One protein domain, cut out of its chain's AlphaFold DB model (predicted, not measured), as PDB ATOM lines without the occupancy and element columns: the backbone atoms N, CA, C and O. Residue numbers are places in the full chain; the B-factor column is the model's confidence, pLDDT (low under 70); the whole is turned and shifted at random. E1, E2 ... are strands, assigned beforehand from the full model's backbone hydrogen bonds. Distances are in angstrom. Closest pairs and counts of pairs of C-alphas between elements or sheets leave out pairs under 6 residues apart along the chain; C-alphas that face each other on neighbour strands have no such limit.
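AT A GLANCE: This is residues 25 to 157 of the 158 residues of an uncharacterized protein of bacterium (UniProt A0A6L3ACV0). What shape do these coordinates make? Two lobes stand side by side: a sandwich of two four-stranded sheets, E7-E8-E13-E10 and E6-E9-E12-E11, and next to its E6 and E7 edges a smaller lobe of two small sheets, E1-E5-E3 and E2-E4. What is it made of? The 133 printed residues hold no named helix and thirteen named strands, E1 to E13 in chain order; the class is all strand, with each sheet antiparallel. How large is it? It is compact, with a radius of gyration of the C-alphas of 14.0 A and spans of 41 by 30 by 26 A.

IN THESE COORDINATES: Where are the sandwich's strands? One sheet has E7 at residues 90 to 97, 21.5 A, E8 at 100 to 107, 21.6 A, E13 at 148 to 156, 23.9 A, and E10 at 119 to 124; C-alpha 156 is at (250.339, 371.473, 305.285). The other has E6 at 84 to 87, E9 at 111 to 115, E12 at 141 to 145 and E11 at 133 to 135. Where are the remaining strands? E1 is residues 29 to 32, from C-alpha 29 at (223.249, 378.794, 299.132), E5 is 68 to 75, 21.7 A, and E3 is 48 to 51. E2 is residues 36 to 39 and E4 is 62 to 65.

HOW THE PARTS SIT: How is the sandwich, two sheets face to face, built? Its facing parts are 10.3 A centre to centre, with best planes 25 degrees apart. The sheet with E7 is twisted, and E7 bends by 53 degrees at residue 93. Which backbone atoms pair there? N 95 and O 102 are 2.9 A apart in the hairpin E7 and E8, N 103 and O 152 2.9 A between E8 and E13, and N 123 and O 153 2.9 A between E13 and E10. In the other sheet N 85 and O 114 are 2.8 A apart, N 113 and O 143 3.0 A, and N 134 and O 142, in the hairpin E11 and E12, 2.9 A. How is the smaller lobe paired? E5 is staggered, with N 30 and O 70 2.9 A apart towards E1 and N 50 and O 73 2.9 A towards E3. Between E2 and E4, N 38 and O 63 are 2.9 A apart. Where do the lobes meet? The closest C-alphas of E4 and E6, those of Ile 64 and Leu 84, are 6.9 A apart, and E3 and E7 are near each other.

THE WHOLE: How far does it reach? The two C-alphas farthest apart, those of Asp 27 and Ala 130, are 42.2 A apart. Are there breaks, long links or weak places? The printed part has no cut, and no link between named strands is long. The mean pLDDT of the printed part is 93.8, and no printed residue is under 70.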
ATOM      1  N   THR A  25     219.566 375.554 293.822       80.75
ATOM      2  CA  THR A  25     220.324 376.763 294.170       80.75
ATOM      3  C   THR A  25     219.373 377.758 294.825       80.75
ATOM      4  O   THR A  25     218.304 378.046 294.291       80.75
ATOM      5  N   LEU A  26     219.770 378.289 295.976       83.38
ATOM      6  CA  LEU A  26     219.054 379.317 296.726       83.38
ATOM      7  C   LEU A  26     219.811 380.643 296.586       83.38
ATOM      8  O   LEU A  26     221.016 380.635 296.336       83.38
ATOM      9  N   ASP A  27     219.150 381.776 296.834       81.38
ATOM     10  CA  ASP A  27     219.792 383.104 296.777       81.38
ATOM     11  C   ASP A  27     221.064 383.188 297.636       81.38
ATOM     12  O   ASP A  27     222.008 383.905 297.309       81.38
ATOM     13  N   THR A  28     221.098 382.435 298.737       83.81
ATOM     14  CA  THR A  28     222.198 382.438 299.705       83.81
ATOM     15  C   THR A  28     222.926 381.100 299.811       83.81
ATOM     16  O   THR A  28     223.692 380.919 300.754       83.81
ATOM     17  N   GLY A  29     222.675 380.124 298.934       90.31
ATOM     18  CA  GLY A  29     223.249 378.794 299.132       90.31
ATOM     19  C   GLY A  29     222.737 377.706 298.202       90.31
ATOM     20  O   GLY A  29     222.403 377.957 297.046       90.31
ATOM     21  N   LEU A  30     222.712 376.477 298.708       92.25
ATOM     22  CA  LEU A  30     222.243 375.316 297.963       92.25
ATOM     23  C   LEU A  30     221.566 374.296 298.869       92.25
ATOM     24  O   LEU A  30     221.826 374.242 300.068       92.25
ATOM     25  N   ARG A  31     220.741 373.446 298.266       91.75
ATOM     26  CA  ARG A  31     220.189 372.249 298.888       91.75
ATOM     27  C   ARG A  31     220.383 371.065 297.963       91.75
ATOM     28  O   ARG A  31     219.975 371.129 296.813       91.75
ATOM     29  N   SER A  32     220.974 369.981 298.447       91.00
ATOM     30  CA  SER A  32     221.199 368.772 297.648       91.00
ATOM     31  C   SER A  32     221.120 367.516 298.504       91.00
ATOM     32  O   SER A  32     221.502 367.532 299.667       91.00
ATOM     33  N   SER A  33     220.672 366.396 297.934       87.06
ATOM     34  CA  SER A  33     220.701 365.093 298.630       87.06
ATOM     35  C   SER A  33     222.091 364.440 298.652       87.06
ATOM     36  O   SER A  33     222.301 363.449 299.345       87.06
ATOM     37  N   PHE A  34     223.037 364.964 297.876       86.75
ATOM     38  CA  PHE A  34     224.402 364.453 297.753       86.75
ATOM     39  C   PHE A  34     225.414 365.593 297.708       86.75
ATOM     40  O   PHE A  34     225.056 366.743 297.448       86.75
ATOM     41  N   ALA A  35     226.690 365.266 297.916       91.38
ATOM     42  CA  ALA A  35     227.757 366.249 297.832       91.38
ATOM     43  C   ALA A  35     227.855 366.862 296.426       91.38
ATOM     44  O   ALA A  35     227.825 366.155 295.416       91.38
ATOM     45  N   VAL A  36     228.010 368.181 296.360       92.75
ATOM     46  CA  VAL A  36     228.060 368.949 295.111       92.75
ATOM     47  C   VAL A  36     229.331 369.776 295.023       92.75
ATOM     48  O   VAL A  36     229.932 370.145 296.029       92.75
ATOM     49  N   VAL A  37     229.742 370.094 293.797       93.81
ATOM     50  CA  VAL A  37     230.806 371.072 293.559       93.81
ATOM     51  C   VAL A  37     230.162 372.432 293.326       93.81
ATOM     52  O   VAL A  37     229.646 372.693 292.238       93.81
ATOM     53  N   ALA A  38     230.218 373.303 294.329       93.75
ATOM     54  CA  ALA A  38     229.788 374.688 294.209       93.75
ATOM     55  C   ALA A  38     230.843 375.513 293.463       93.75
ATOM     56  O   ALA A  38     232.049 375.278 293.599       93.75
ATOM     57  N   ARG A  39     230.385 376.485 292.669       93.88
ATOM     58  CA  ARG A  39     231.239 377.452 291.973       93.88
ATOM     59  C   ARG A  39     230.826 378.867 292.354       93.88
ATOM     60  O   ARG A  39     229.632 379.145 292.418       93.88
ATOM     61  N   SER A  40     231.800 379.732 292.594       93.50
ATOM     62  CA  SER A  40     231.559 381.129 292.936       93.50
ATOM     63  C   SER A  40     231.117 381.948 291.712       93.50
ATOM     64  O   SER A  40     231.560 381.672 290.588       93.50
ATOM     65  N   PRO A  41     230.283 382.988 291.898       88.38
ATOM     66  CA  PRO A  41     229.935 383.924 290.830       88.38
ATOM     67  C   PRO A  41     231.133 384.736 290.313       88.38
ATOM     68  O   PRO A  41     231.234 384.968 289.109       88.38
ATOM     69  N   GLY A  42     232.060 385.141 291.191       88.44
ATOM     70  CA  GLY A  42     233.281 385.874 290.837       88.44
ATOM     71  C   GLY A  42     234.432 384.983 290.355       88.44
ATOM     72  O   GLY A  42     235.540 385.469 290.113       88.44
ATOM     73  N   GLY A  43     234.201 383.675 290.209       92.56
ATOM     74  CA  GLY A  43     235.214 382.712 289.790       92.56
ATOM     75  C   GLY A  43     236.434 382.713 290.713       92.56
ATOM     76  O   GLY A  43     236.316 382.775 291.936       92.56
ATOM     77  N   ALA A  44     237.631 382.659 290.129       90.94
ATOM     78  CA  ALA A  44     238.876 382.543 290.890       90.94
ATOM     79  C   ALA A  44     239.192 383.746 291.800       90.94
ATOM     80  O   ALA A  44     240.045 383.610 292.672       90.94
ATOM     81  N   ALA A  45     238.530 384.895 291.616       91.69
ATOM     82  CA  ALA A  45     238.687 386.043 292.508       91.69
ATOM     83  C   ALA A  45     238.084 385.783 293.900       91.69
ATOM     84  O   ALA A  45     238.608 386.288 294.895       91.69
ATOM     85  N   ASP A  46     237.034 384.959 293.973       94.12
ATOM     86  CA  ASP A  46     236.357 384.574 295.212       94.12
ATOM     87  C   ASP A  46     237.051 383.356 295.840       94.12
ATOM     88  O   ASP A  46     236.590 382.216 295.728       94.12
ATOM     89  N   GLY A  47     238.213 383.577 296.453       91.38
ATOM     90  CA  GLY A  47     238.963 382.518 297.135       91.38
ATOM     91  C   GLY A  47     238.515 382.255 298.573       91.38
ATOM     92  O   GLY A  47     238.885 381.225 299.132       91.38
ATOM     93  N   LEU A  48     237.721 383.145 299.176       96.19
ATOM     94  CA  LEU A  48     237.180 382.966 300.521       96.19
ATOM     95  C   LEU A  48     235.765 382.394 300.443       96.19
ATOM     96  O   LEU A  48     234.912 382.927 299.733       96.19
ATOM     97  N   LEU A  49     235.507 381.340 301.216       97.38
ATOM     98  CA  LEU A  49     234.188 380.735 301.355       97.38
ATOM     99  C   LEU A  49     233.900 380.451 302.824       97.38
ATOM    100  O   LEU A  49     234.694 379.791 303.498       97.38
ATOM    101  N   LYS A  50     232.716 380.861 303.280       97.88
ATOM    102  CA  LYS A  50     232.094 380.280 304.468       97.88
ATOM    103  C   LYS A  50     230.905 379.410 304.090       97.88
ATOM    104  O   LYS A  50     230.101 379.797 303.245       97.88
ATOM    105  N   VAL A  51     230.786 378.269 304.758       97.69
ATOM    106  CA  VAL A  51     229.612 377.396 304.709       97.69
ATOM    107  C   VAL A  51     229.001 377.383 306.098       97.69
ATOM    108  O   VAL A  51     229.700 377.104 307.072       97.69
ATOM    109  N   ASP A  52     227.734 377.778 306.201       97.06
ATOM    110  CA  ASP A  52     227.013 377.890 307.479       97.06
ATOM    111  C   ASP A  52     227.798 378.694 308.542       97.06
ATOM    112  O   ASP A  52     227.841 378.364 309.726       97.06
ATOM    113  N   GLY A  53     228.478 379.759 308.096       96.31
ATOM    114  CA  GLY A  53     229.298 380.647 308.928       96.31
ATOM    115  C   GLY A  53     230.735 380.178 309.203       96.31
ATOM    116  O   GLY A  53     231.538 380.975 309.695       96.31
ATOM    117  N   SER A  54     231.096 378.945 308.843       96.44
ATOM    118  CA  SER A  54     232.423 378.360 309.089       96.44
ATOM    119  C   SER A  54     233.334 378.456 307.868       96.44
ATOM    120  O   SER A  54     232.874 378.272 306.745       96.44
ATOM    121  N   GLN A  55     234.629 378.727 308.069       97.31
ATOM    122  CA  GLN A  55     235.603 378.795 306.968       97.31
ATOM    123  C   GLN A  55     235.734 377.445 306.267       97.31
ATOM    124  O   GLN A  55     235.874 376.412 306.926       97.31
ATOM    125  N   TRP A  56     235.728 377.467 304.934       98.00
ATOM    126  CA  TRP A  56     235.649 376.260 304.120       98.00
ATOM    127  C   TRP A  56     236.849 376.089 303.177       98.00
ATOM    128  O   TRP A  56     237.314 377.076 302.600       98.00
ATOM    129  N   PRO A  57     237.344 374.852 302.967       97.56
ATOM    130  CA  PRO A  57     238.507 374.583 302.118       97.56
ATOM    131  C   PRO A  57     238.179 374.690 300.617       97.56
ATOM    132  O   PRO A  57     238.011 373.685 299.921       97.56
ATOM    133  N   ALA A  58     238.090 375.920 300.114       95.88
ATOM    134  CA  ALA A  58     237.832 376.247 298.714       95.88
ATOM    135  C   ALA A  58     239.105 376.692 297.974       95.88
ATOM    136  O   ALA A  58     240.002 377.286 298.563       95.88
ATOM    137  N   ALA A  59     239.160 376.462 296.660       91.38
ATOM    138  CA  ALA A  59     240.208 377.006 295.793       91.38
ATOM    139  C   ALA A  59     239.659 377.381 294.417       91.38
ATOM    140  O   ALA A  59     238.798 376.695 293.865       91.38
ATOM    141  N   ALA A  60     240.200 378.464 293.851       90.56
ATOM    142  CA  ALA A  60     239.863 378.958 292.515       90.56
ATOM    143  C   ALA A  60     238.342 379.088 292.280       90.56
ATOM    144  O   ALA A  60     237.833 378.692 291.228       90.56
ATOM    145  N   GLY A  61     237.617 379.608 293.279       93.56
ATOM    146  CA  GLY A  61     236.166 379.780 293.213       93.56
ATOM    147  C   GLY A  61     235.382 378.470 293.196       93.56
ATOM    148  O   GLY A  61     234.309 378.402 292.599       93.56
ATOM    149  N   ARG A  62     235.935 377.386 293.751       94.75
ATOM    150  CA  ARG A  62     235.311 376.059 293.766       94.75
ATOM    151  C   ARG A  62     235.433 375.412 295.135       94.75
ATOM    152  O   ARG A  62     236.476 375.508 295.776       94.75
ATOM    153  N   ALA A  63     234.382 374.712 295.544       96.38
ATOM    154  CA  ALA A  63     234.350 373.961 296.794       96.38
ATOM    155  C   ALA A  63     233.496 372.698 296.662       96.38
ATOM    156  O   ALA A  63     232.522 372.683 295.909       96.38
ATOM    157  N   ILE A  64     233.851 371.652 297.410       96.75
ATOM    158  CA  ILE A  64     232.986 370.487 297.623       96.75
ATOM    159  C   ILE A  64     232.120 370.774 298.847       96.75
ATOM    160  O   ILE A  64     232.659 371.053 299.915       96.75
ATOM    161  N   ILE A  65     230.803 370.718 298.679       97.12
ATOM    162  CA  ILE A  65     229.808 370.954 299.730       97.12
ATOM    163  C   ILE A  65     229.105 369.624 300.017       97.12
ATOM    164  O   ILE A  65     228.747 368.943 299.051       97.12
ATOM    165  N   PRO A  66     228.940 369.219 301.288       96.44
ATOM    166  CA  PRO A  66     228.220 368.000 301.640       96.44
ATOM    167  C   PRO A  66     226.749 368.061 301.202       96.44
ATOM    168  O   PRO A  66     226.229 369.105 300.808       96.44
ATOM    169  N   GLY A  67     226.090 366.900 301.209       92.31
ATOM    170  CA  GLY A  67     224.644 366.843 301.013       92.31
ATOM    171  C   GLY A  67     223.929 367.463 302.213       92.31
ATOM    172  O   GLY A  67     224.320 367.238 303.354       92.31
ATOM    173  N   GLY A  68     222.873 368.218 301.952       93.50
ATOM    174  CA  GLY A  68     222.167 369.018 302.938       93.50
ATOM    175  C   GLY A  68     221.715 370.345 302.348       93.50
ATOM    176  O   GLY A  68     221.873 370.599 301.152       93.50
ATOM    177  N   GLU A  69     221.123 371.177 303.197       95.19
ATOM    178  CA  GLU A  69     220.863 372.584 302.912       95.19
ATOM    179  C   GLU A  69     221.956 373.414 303.582       95.19
ATOM    180  O   GLU A  69     222.147 373.314 304.792       95.19
ATOM    181  N   HIS A  70     222.678 374.193 302.783       96.69
ATOM    182  CA  HIS A  70     223.861 374.928 303.211       96.69
ATOM    183  C   HIS A  70     223.821 376.360 302.701       96.69
ATOM    184  O   HIS A  70     223.581 376.610 301.514       96.69
ATOM    185  N   ARG A  71     224.134 377.305 303.584       97.06
ATOM    186  CA  ARG A  71     224.361 378.703 303.224       97.06
ATOM    187  C   ARG A  71     225.803 378.881 302.761       97.06
ATOM    188  O   ARG A  71     226.725 378.496 303.473       97.06
ATOM    189  N   LEU A  72     225.995 379.499 301.597       96.88
ATOM    190  CA  LEU A  72     227.305 379.770 301.011       96.88
ATOM    191  C   LEU A  72     227.574 381.273 300.973       96.88
ATOM    192  O   LEU A  72     226.816 382.037 300.377       96.88
ATOM    193  N   GLU A  73     228.688 381.692 301.560       96.62
ATOM    194  CA  GLU A  73     229.131 383.085 301.569       96.62
ATOM    195  C   GLU A  73     230.511 383.177 300.915       96.62
ATOM    196  O   GLU A  73     231.538 382.939 301.555       96.62
ATOM    197  N   TRP A  74     230.519 383.494 299.621       95.88
ATOM    198  CA  TRP A  74     231.735 383.757 298.857       95.88
ATOM    199  C   TRP A  74     232.198 385.199 299.049       95.88
ATOM    200  O   TRP A  74     231.378 386.119 299.100       95.88
ATOM    201  N   ALA A  75     233.511 385.404 299.119       95.88
ATOM    202  CA  ALA A  75     234.106 386.731 299.130       95.88
ATOM    203  C   ALA A  75     235.434 386.764 298.352       95.88
ATOM    204  O   ALA A  75     236.163 385.763 298.329       95.88
ATOM    205  N   PRO A  76     235.793 387.924 297.770       95.69
ATOM    206  CA  PRO A  76     237.095 388.109 297.153       95.69
ATOM    207  C   PRO A  76     238.236 387.917 298.153       95.69
ATOM    208  O   PRO A  76     238.158 388.388 299.289       95.69
ATOM    209  N   GLY A  77     239.322 387.278 297.725       93.56
ATOM    210  CA  GLY A  77     240.513 387.101 298.556       93.56
ATOM    211  C   GLY A  77     241.287 385.826 298.245       93.56
ATOM    212  O   GLY A  77     240.883 385.023 297.409       93.56
ATOM    213  N   ALA A  78     242.418 385.647 298.927       92.06
ATOM    214  CA  ALA A  78     243.179 384.403 298.863       92.06
ATOM    215  C   ALA A  78     242.533 383.328 299.759       92.06
ATOM    216  O   ALA A  78     242.011 383.681 300.819       92.06
ATOM    217  N   PRO A  79     242.592 382.035 299.385       92.81
ATOM    218  CA  PRO A  79     242.149 380.946 300.250       92.81
ATOM    219  C   PRO A  79     242.812 380.986 301.629       92.81
ATOM    220  O   PRO A  79     244.013 381.237 301.737       92.81
ATOM    221  N   VAL A  80     242.030 380.696 302.674       93.88
ATOM    222  CA  VAL A  80     242.495 380.720 304.073       93.88
ATOM    223  C   VAL A  80     243.626 379.722 304.312       93.88
ATOM    224  O   VAL A  80     244.559 380.031 305.041       93.88
ATOM    225  N   GLY A  81     243.559 378.548 303.689       95.50
ATOM    226  CA  GLY A  81     244.489 377.453 303.923       95.50
ATOM    227  C   GLY A  81     244.464 376.433 302.786       95.50
ATOM    228  O   GLY A  81     244.135 376.805 301.653       95.50
ATOM    229  N   PRO A  82     244.844 375.172 303.046       96.75
ATOM    230  CA  PRO A  82     244.736 374.104 302.056       96.75
ATOM    231  C   PRO A  82     243.282 373.884 301.609       96.75
ATOM    232  O   PRO A  82     242.347 373.955 302.407       96.75
ATOM    233  N   ALA A  83     243.092 373.588 300.328       96.00
ATOM    234  CA  ALA A  83     241.790 373.382 299.708       96.00
ATOM    235  C   ALA A  83     241.506 371.908 299.408       96.00
ATOM    236  O   ALA A  83     242.399 371.144 299.039       96.00
ATOM    237  N   LEU A  84     240.229 371.523 299.486       96.88
ATOM    238  CA  LEU A  84     239.752 370.203 299.087       96.88
ATOM    239  C   LEU A  84     239.396 370.216 297.596       96.88
ATOM    240  O   LEU A  84     238.358 370.738 297.192       96.88
ATOM    241  N   LEU A  85     240.247 369.615 296.768       95.00
ATOM    242  CA  LEU A  85     240.090 369.631 295.313       95.00
ATOM    243  C   LEU A  85     239.157 368.530 294.806       95.00
ATOM    244  O   LEU A  85     238.363 368.751 293.888       95.00
ATOM    245  N   ARG A  86     239.296 367.317 295.354       93.81
ATOM    246  CA  ARG A  86     238.522 366.127 294.961       93.81
ATOM    247  C   ARG A  86     238.355 365.188 296.143       93.81
ATOM    248  O   ARG A  86     239.255 365.078 296.974       93.81
ATOM    249  N   PHE A  87     237.245 364.458 296.157       95.31
ATOM    250  CA  PHE A  87     236.999 363.447 297.172       95.31
ATOM    251  C   PHE A  87     236.148 362.295 296.634       95.31
ATOM    252  O   PHE A  87     235.189 362.535 295.905       95.31
ATOM    253  N   THR A  88     236.504 361.050 296.964       94.25
ATOM    254  CA  THR A  88     235.761 359.842 296.544       94.25
ATOM    255  C   THR A  88     234.999 359.183 297.698       94.25
ATOM    256  O   THR A  88     234.862 357.959 297.726       94.25
ATOM    257  N   ALA A  89     234.556 359.976 298.668       94.94
ATOM    258  CA  ALA A  89     233.755 359.548 299.810       94.94
ATOM    259  C   ALA A  89     232.596 360.522 300.046       94.94
ATOM    260  O   ALA A  89     232.568 361.618 299.481       94.94
ATOM    261  N   GLU A  90     231.640 360.112 300.874       95.12
ATOM    262  CA  GLU A  90     230.578 360.996 301.343       95.12
ATOM    263  C   GLU A  90     231.188 361.975 302.348       95.12
ATOM    264  O   GLU A  90     231.672 361.569 303.404       95.12
ATOM    265  N   LEU A  91     231.218 363.258 301.989       97.25
ATOM    266  CA  LEU A  91     231.652 364.328 302.882       97.25
ATOM    267  C   LEU A  91     230.523 364.622 303.876       97.25
ATOM    268  O   LEU A  91     229.398 364.866 303.445       97.25
ATOM    269  N   GLY A  92     230.827 364.604 305.172       96.50
ATOM    270  CA  GLY A  92     229.906 365.027 306.229       96.50
ATOM    271  C   GLY A  92     230.105 366.497 306.583       96.50
ATOM    272  O   GLY A  92     229.175 367.294 306.527       96.50
ATOM    273  N   SER A  93     231.346 366.876 306.882       97.19
ATOM    274  CA  SER A  93     231.723 368.248 307.224       97.19
ATOM    275  C   SER A  93     233.165 368.533 306.807       97.19
ATOM    276  O   SER A  93     233.955 367.610 306.602       97.19
ATOM    277  N   ALA A  94     233.515 369.810 306.660       98.25
ATOM    278  CA  ALA A  94     234.892 370.236 306.471       98.25
ATOM    279  C   ALA A  94     235.148 371.593 307.132       98.25
ATOM    280  O   ALA A  94     234.234 372.388 307.336       98.25
ATOM    281  N   SER A  95     236.403 371.867 307.453       97.88
ATOM    282  CA  SER A  95     236.850 373.173 307.925       97.88
ATOM    283  C   SER A  95     238.291 373.423 307.501       97.88
ATOM    284  O   SER A  95     239.035 372.493 307.172       97.88
ATOM    285  N   VAL A  96     238.681 374.697 307.476       98.00
ATOM    286  CA  VAL A  96     240.043 375.106 307.129       98.00
ATOM    287  C   VAL A  96     240.573 376.165 308.092       98.00
ATOM    288  O   VAL A  96     239.876 377.106 308.473       98.00
ATOM    289  N   GLU A  97     241.838 376.002 308.451       96.00
ATOM    290  CA  GLU A  97     242.694 376.947 309.160       96.00
ATOM    291  C   GLU A  97     243.902 377.276 308.264       96.00
ATOM    292  O   GLU A  97     244.098 376.649 307.225       96.00
ATOM    293  N   ALA A  98     244.750 378.228 308.666       95.31
ATOM    294  CA  ALA A  98     245.867 378.714 307.844       95.31
ATOM    295  C   ALA A  98     246.764 377.604 307.255       95.31
ATOM    296  O   ALA A  98     247.189 377.686 306.104       95.31
ATOM    297  N   SER A  99     247.026 376.556 308.036       96.25
ATOM    298  CA  SER A  99     247.914 375.446 307.673       96.25
ATOM    299  C   SER A  99     247.267 374.073 307.852       96.25
ATOM    300  O   SER A  99     247.979 373.073 307.913       96.25
ATOM    301  N   ALA A 100     245.938 373.999 307.982       97.44
ATOM    302  CA  ALA A 100     245.260 372.731 308.219       97.44
ATOM    303  C   ALA A 100     243.878 372.660 307.571       97.44
ATOM    304  O   ALA A 100     243.128 373.632 307.553       97.44
ATOM    305  N   LEU A 101     243.535 371.471 307.085       98.00
ATOM    306  CA  LEU A 101     242.201 371.099 306.630       98.00
ATOM    307  C   LEU A 101     241.702 369.945 307.487       98.00
ATOM    308  O   LEU A 101     242.418 368.963 307.675       98.00
ATOM    309  N   GLN A 102     240.463 370.030 307.953       98.44
ATOM    310  CA  GLN A 102     239.773 368.915 308.591       98.44
ATOM    311  C   GLN A 102     238.553 368.515 307.764       98.44
ATOM    312  O   GLN A 102     237.857 369.378 307.232       98.44
ATOM    313  N   ALA A 103     238.298 367.213 307.640       98.38
ATOM    314  CA  ALA A 103     237.123 366.682 306.964       98.38
ATOM    315  C   ALA A 103     236.591 365.439 307.683       98.38
ATOM    316  O   ALA A 103     237.338 364.507 307.977       98.38
ATOM    317  N   GLU A 104     235.288 365.415 307.923       98.31
ATOM    318  CA  GLU A 104     234.562 364.222 308.344       98.31
ATOM    319  C   GLU A 104     233.997 363.525 307.112       98.31
ATOM    320  O   GLU A 104     233.442 364.172 306.218       98.31
ATOM    321  N   TYR A 105     234.129 362.203 307.049       97.62
ATOM    322  CA  TYR A 105     233.662 361.448 305.900       97.62
ATOM    323  C   TYR A 105     233.175 360.054 306.243       97.62
ATOM    324  O   TYR A 105     233.653 359.421 307.182       97.62
ATOM    325  N   PHE A 106     232.295 359.543 305.386       97.06
ATOM    326  CA  PHE A 106     231.940 358.137 305.329       97.06
ATOM    327  C   PHE A 106     232.332 357.534 303.979       97.06
ATOM    328  O   PHE A 106     232.059 358.086 302.913       97.06
ATOM    329  N   SER A 107     232.958 356.359 304.007       96.19
ATOM    330  CA  SER A 107     233.263 355.612 302.790       96.19
ATOM    331  C   SER A 107     233.091 354.112 302.973       96.19
ATOM    332  O   SER A 107     233.648 353.511 303.888       96.19
ATOM    333  N   ARG A 108     232.378 353.469 302.041       92.81
ATOM    334  CA  ARG A 108     232.213 352.002 302.014       92.81
ATOM    335  C   ARG A 108     233.487 351.263 301.592       92.81
ATOM    336  O   ARG A 108     233.625 350.072 301.844       92.81
ATOM    337  N   SER A 109     234.399 351.961 300.922       93.75
ATOM    338  CA  SER A 109     235.693 351.456 300.456       93.75
ATOM    339  C   SER A 109     236.802 352.434 300.834       93.75
ATOM    340  O   SER A 109     236.550 353.441 301.488       93.75
ATOM    341  N   ARG A 110     238.049 352.172 300.438       93.56
ATOM    342  CA  ARG A 110     239.112 353.178 300.586       93.56
ATOM    343  C   ARG A 110     238.705 354.486 299.916       93.56
ATOM    344  O   ARG A 110     238.218 354.460 298.784       93.56
ATOM    345  N   ALA A 111     238.916 355.587 300.623       94.56
ATOM    346  CA  ALA A 111     238.640 356.926 300.137       94.56
ATOM    347  C   ALA A 111     239.915 357.572 299.585       94.56
ATOM    348  O   ALA A 111     241.025 357.293 300.044       94.56
ATOM    349  N   TYR A 112     239.751 358.444 298.597       95.06
ATOM    350  CA  TYR A 112     240.825 359.237 298.018       95.06
ATOM    351  C   TYR A 112     240.464 360.707 298.130       95.06
ATOM    352  O   TYR A 112     239.413 361.127 297.644       95.06
ATOM    353  N   LEU A 113     241.342 361.468 298.772       95.50
ATOM    354  CA  LEU A 113     241.203 362.899 299.000       95.50
ATOM    355  C   LEU A 113     242.344 363.615 298.286       95.50
ATOM    356  O   LEU A 113     243.488 363.189 298.394       95.50
ATOM    357  N   VAL A 114     242.045 364.676 297.540       95.69
ATOM    358  CA  VAL A 114     243.064 365.488 296.861       95.69
ATOM    359  C   VAL A 114     243.081 366.887 297.460       95.69
ATOM    360  O   VAL A 114     242.050 367.560 297.441       95.69
ATOM    361  N   VAL A 115     244.244 367.316 297.948       96.25
ATOM    362  CA  VAL A 115     244.497 368.684 298.435       96.25
ATOM    363  C   VAL A 115     245.441 369.445 297.510       96.25
ATOM    364  O   VAL A 115     246.205 368.836 296.764       96.25
ATOM    365  N   ASP A 116     245.400 370.772 297.537       94.81
ATOM    366  CA  ASP A 116     246.249 371.640 296.707       94.81
ATOM    367  C   ASP A 116     247.670 371.851 297.259       94.81
ATOM    368  O   ASP A 116     248.596 372.112 296.489       94.81
ATOM    369  N   ARG A 117     247.866 371.696 298.571       94.31
ATOM    370  CA  ARG A 117     249.160 371.851 299.253       94.31
ATOM    371  C   ARG A 117     249.723 370.517 299.726       94.31
ATOM    372  O   ARG A 117     248.978 369.581 299.998       94.31
ATOM    373  N   ALA A 118     251.047 370.442 299.843       93.31
ATOM    374  CA  ALA A 118     251.742 369.234 300.280       93.31
ATOM    375  C   ALA A 118     251.395 368.900 301.746       93.31
ATOM    376  O   ALA A 118     251.683 369.724 302.623       93.31
ATOM    377  N   PRO A 119     250.820 367.717 302.031       95.25
ATOM    378  CA  PRO A 119     250.619 367.236 303.394       95.25
ATOM    379  C   PRO A 119     251.958 367.040 304.114       95.25
ATOM    380  O   PRO A 119     252.871 366.428 303.560       95.25
ATOM    381  N   GLN A 120     252.058 367.536 305.345       94.56
ATOM    382  CA  GLN A 120     253.182 367.314 306.259       94.56
ATOM    383  C   GLN A 120     252.820 366.305 307.348       94.56
ATOM    384  O   GLN A 120     253.576 365.364 307.575       94.56
ATOM    385  N   HIS A 121     251.643 366.469 307.956       95.62
ATOM    386  CA  HIS A 121     251.091 365.558 308.956       95.62
ATOM    387  C   HIS A 121     249.661 365.188 308.599       95.62
ATOM    388  O   HIS A 121     248.891 366.014 308.097       95.62
ATOM    389  N   VAL A 122     249.309 363.927 308.830       97.12
ATOM    390  CA  VAL A 122     247.957 363.428 308.592       97.12
ATOM    391  C   VAL A 122     247.527 362.614 309.796       97.12
ATOM    392  O   VAL A 122     248.101 361.566 310.088       97.12
ATOM    393  N   THR A 123     246.467 363.070 310.453       97.94
ATOM    394  CA  THR A 123     245.815 362.314 311.519       97.94
ATOM    395  C   THR A 123     244.466 361.801 311.037       97.94
ATOM    396  O   THR A 123     243.730 362.495 310.330       97.94
ATOM    397  N   VAL A 124     244.144 360.565 311.405       97.62
ATOM    398  CA  VAL A 124     242.816 359.973 311.224       97.62
ATOM    399  C   VAL A 124     242.295 359.631 312.610       97.62
ATOM    400  O   VAL A 124     242.967 358.937 313.367       97.62
ATOM    401  N   ASP A 125     241.140 360.185 312.965       97.69
ATOM    402  CA  ASP A 125     240.533 360.098 314.297       97.69
ATOM    403  C   ASP A 125     241.499 360.525 315.420       97.69
ATOM    404  O   ASP A 125     241.545 359.939 316.499       97.69
ATOM    405  N   GLY A 126     242.316 361.548 315.138       96.44
ATOM    406  CA  GLY A 126     243.325 362.075 316.061       96.44
ATOM    407  C   GLY A 126     244.605 361.240 316.172       96.44
ATOM    408  O   GLY A 126     245.499 361.612 316.929       96.44
ATOM    409  N   VAL A 127     244.730 360.138 315.423       97.19
ATOM    410  CA  VAL A 127     245.922 359.281 315.423       97.19
ATOM    411  C   VAL A 127     246.793 359.585 314.209       97.19
ATOM    412  O   VAL A 127     246.331 359.484 313.068       97.19
ATOM    413  N   GLU A 128     248.064 359.920 314.447       96.62
ATOM    414  CA  GLU A 128     249.056 360.113 313.381       96.62
ATOM    415  C   GLU A 128     249.120 358.859 312.506       96.62
ATOM    416  O   GLU A 128     249.386 357.750 312.976       96.62
ATOM    417  N   THR A 129     248.833 359.035 311.221       91.56
ATOM    418  CA  THR A 129     248.658 357.937 310.281       91.56
ATOM    419  C   THR A 129     249.576 358.143 309.091       91.56
ATOM    420  O   THR A 129     249.490 359.138 308.376       91.56
ATOM    421  N   ALA A 130     250.421 357.147 308.818       86.94
ATOM    422  CA  ALA A 130     251.208 357.113 307.594       86.94
ATOM    423  C   ALA A 130     250.279 356.899 306.387       86.94
ATOM    424  O   ALA A 130     249.930 355.770 306.029       86.94
ATOM    425  N   VAL A 131     249.855 357.996 305.762       82.69
ATOM    426  CA  VAL A 131     249.054 357.971 304.538       82.69
ATOM    427  C   VAL A 131     249.979 358.054 303.330       82.69
ATOM    428  O   VAL A 131     250.879 358.887 303.269       82.69
ATOM    429  N   ALA A 132     249.754 357.190 302.339       84.12
ATOM    430  CA  ALA A 132     250.451 357.298 301.065       84.12
ATOM    431  C   ALA A 132     250.047 358.611 300.374       84.12
ATOM    432  O   ALA A 132     248.882 358.770 299.997       84.12
ATOM    433  N   VAL A 133     251.011 359.519 300.222       86.75
ATOM    434  CA  VAL A 133     250.869 360.782 299.490       86.75
ATOM    435  C   VAL A 133     251.386 360.583 298.069       86.75
ATOM    436  O   VAL A 133     252.529 360.173 297.872       86.75
ATOM    437  N   ILE A 134     250.551 360.868 297.074       88.75
ATOM    438  CA  ILE A 134     250.909 360.754 295.657       88.75
ATOM    439  C   ILE A 134     250.688 362.111 294.992       88.75
ATOM    440  O   ILE A 134     249.553 362.589 294.935       88.75
ATOM    441  N   SER A 135     251.753 362.726 294.476       87.62
ATOM    442  CA  SER A 135     251.643 363.946 293.668       87.62
ATOM    443  C   SER A 135     250.870 363.654 292.385       87.62
ATOM    444  O   SER A 135     251.163 362.685 291.682       87.62
ATOM    445  N   ASN A 136     249.874 364.481 292.082       79.00
ATOM    446  CA  ASN A 136     249.020 364.299 290.917       79.00
ATOM    447  C   ASN A 136     249.566 365.111 289.722       79.00
ATOM    448  O   ASN A 136     249.850 366.299 289.900       79.00
ATOM    449  N   PRO A 137     249.700 364.523 288.515       76.50
ATOM    450  CA  PRO A 137     250.105 365.255 287.310       76.50
ATOM    451  C   PRO A 137     249.228 366.476 286.997       76.50
ATOM    452  O   PRO A 137     249.733 367.472 286.489       76.50
ATOM    453  N   ASP A 138     247.941 366.420 287.354       75.81
ATOM    454  CA  ASP A 138     246.972 367.503 287.140       75.81
ATOM    455  C   ASP A 138     246.968 368.549 288.277       75.81
ATOM    456  O   ASP A 138     246.111 369.434 288.314       75.81
ATOM    457  N   GLY A 139     247.914 368.443 289.218       83.50
ATOM    458  CA  GLY A 139     248.051 369.310 290.386       83.50
ATOM    459  C   GLY A 139     247.465 368.722 291.674       83.50
ATOM    460  O   GLY A 139     246.481 367.978 291.673       83.50
ATOM    461  N   GLY A 140     248.085 369.092 292.799       92.12
ATOM    462  CA  GLY A 140     247.705 368.653 294.141       92.12
ATOM    463  C   GLY A 140     248.303 367.308 294.573       92.12
ATOM    464  O   GLY A 140     249.099 366.682 293.869       92.12
ATOM    465  N   TYR A 141     247.903 366.867 295.763       95.25
ATOM    466  CA  TYR A 141     248.421 365.693 296.459       95.25
ATOM    467  C   TYR A 141     247.273 364.772 296.852       95.25
ATOM    468  O   TYR A 141     246.338 365.179 297.541       95.25
ATOM    469  N   THR A 142     247.346 363.524 296.402       95.50
ATOM    470  CA  THR A 142     246.341 362.499 296.680       95.50
ATOM    471  C   THR A 142     246.707 361.740 297.947       95.50
ATOM    472  O   THR A 142     247.796 361.177 298.042       95.50
ATOM    473  N   LEU A 143     245.767 361.685 298.882       95.19
ATOM    474  CA  LEU A 143     245.810 360.928 300.123       95.19
ATOM    475  C   LEU A 143     244.881 359.721 300.017       95.19
ATOM    476  O   LEU A 143     243.717 359.859 299.632       95.19
ATOM    477  N   ARG A 144     245.380 358.537 300.382       95.19
ATOM    478  CA  ARG A 144     244.569 357.314 300.460       95.19
ATOM    479  C   ARG A 144     244.135 357.033 301.898       95.19
ATOM    480  O   ARG A 144     244.933 356.572 302.708       95.19
ATOM    481  N   LEU A 145     242.857 357.243 302.173       95.69
ATOM    482  CA  LEU A 145     242.255 357.171 303.500       95.69
ATOM    483  C   LEU A 145     241.545 355.819 303.746       95.69
ATOM    484  O   LEU A 145     241.197 355.114 302.784       95.69
ATOM    485  N   PRO A 146     241.361 355.415 305.018       95.75
ATOM    486  CA  PRO A 146     240.627 354.198 305.361       95.75
ATOM    487  C   PRO A 146     239.150 354.243 304.930       95.75
ATOM    488  O   PRO A 146     238.604 355.276 304.558       95.75
ATOM    489  N   SER A 147     238.519 353.069 304.911       96.31
ATOM    490  CA  SER A 147     237.067 352.931 304.760       96.31
ATOM    491  C   SER A 147     236.399 352.996 306.127       96.31
ATOM    492  O   SER A 147     236.922 352.400 307.064       96.31
ATOM    493  N   GLY A 148     235.210 353.573 306.206       97.12
ATOM    494  CA  GLY A 148     234.467 353.756 307.445       97.12
ATOM    495  C   GLY A 148     234.018 355.199 307.609       97.12
ATOM    496  O   GLY A 148     234.119 355.991 306.671       97.12
ATOM    497  N   LEU A 149     233.495 355.500 308.794       98.12
ATOM    498  CA  LEU A 149     233.252 356.859 309.259       98.12
ATOM    499  C   LEU A 149     234.504 357.328 309.999       98.12
ATOM    500  O   LEU A 149     234.886 356.689 310.976       98.12
ATOM    501  N   HIS A 150     235.120 358.408 309.534       98.12
ATOM    502  CA  HIS A 150     236.355 358.928 310.113       98.12
ATOM    503  C   HIS A 150     236.420 360.449 310.017       98.12
ATOM    504  O   HIS A 150     235.845 361.064 309.116       98.12
ATOM    505  N   THR A 151     237.211 361.047 310.902       98.38
ATOM    506  CA  THR A 151     237.662 362.435 310.777       98.38
ATOM    507  C   THR A 151     239.126 362.445 310.373       98.38
ATOM    508  O   THR A 151     239.970 361.884 311.067       98.38
ATOM    509  N   VAL A 152     239.451 363.088 309.254       98.12
ATOM    510  CA  VAL A 152     240.835 363.317 308.833       98.12
ATOM    511  C   VAL A 152     241.217 364.769 309.086       98.12
ATOM    512  O   VAL A 152     240.452 365.675 308.761       98.12
ATOM    513  N   ARG A 153     242.413 364.996 309.629       98.31
ATOM    514  CA  ARG A 153     243.053 366.314 309.668       98.31
ATOM    515  C   ARG A 153     244.379 366.249 308.923       98.31
ATOM    516  O   ARG A 153     245.176 365.336 309.127       98.31
ATOM    517  N   ILE A 154     244.577 367.210 308.031       97.94
ATOM    518  CA  ILE A 154     245.716 367.314 307.125       97.94
ATOM    519  C   ILE A 154     246.388 368.640 307.417       97.94
ATOM    520  O   ILE A 154     245.803 369.694 307.175       97.94
ATOM    521  N   GLU A 155     247.614 368.586 307.911       97.38
ATOM    522  CA  GLU A 155     248.438 369.767 308.130       97.38
ATOM    523  C   GLU A 155     249.385 369.927 306.949       97.38
ATOM    524  O   GLU A 155     249.963 368.954 306.461       97.38
ATOM    525  N   THR A 156     249.525 371.150 306.456       94.69
ATOM    526  CA  THR A 156     250.339 371.473 305.285       94.69
ATOM    527  C   THR A 156     251.350 372.550 305.629       94.69
ATOM    528  O   THR A 156     251.222 373.247 306.634       94.69
ATOM    529  N   ALA A 157     252.331 372.739 304.748       83.44
ATOM    530  CA  ALA A 157     253.154 373.938 304.814       83.44
ATOM    531  C   ALA A 157     252.266 375.207 304.754       83.44
ATOM    532  O   ALA A 157     251.227 375.174 304.071       83.44
TER     533      ALA A 157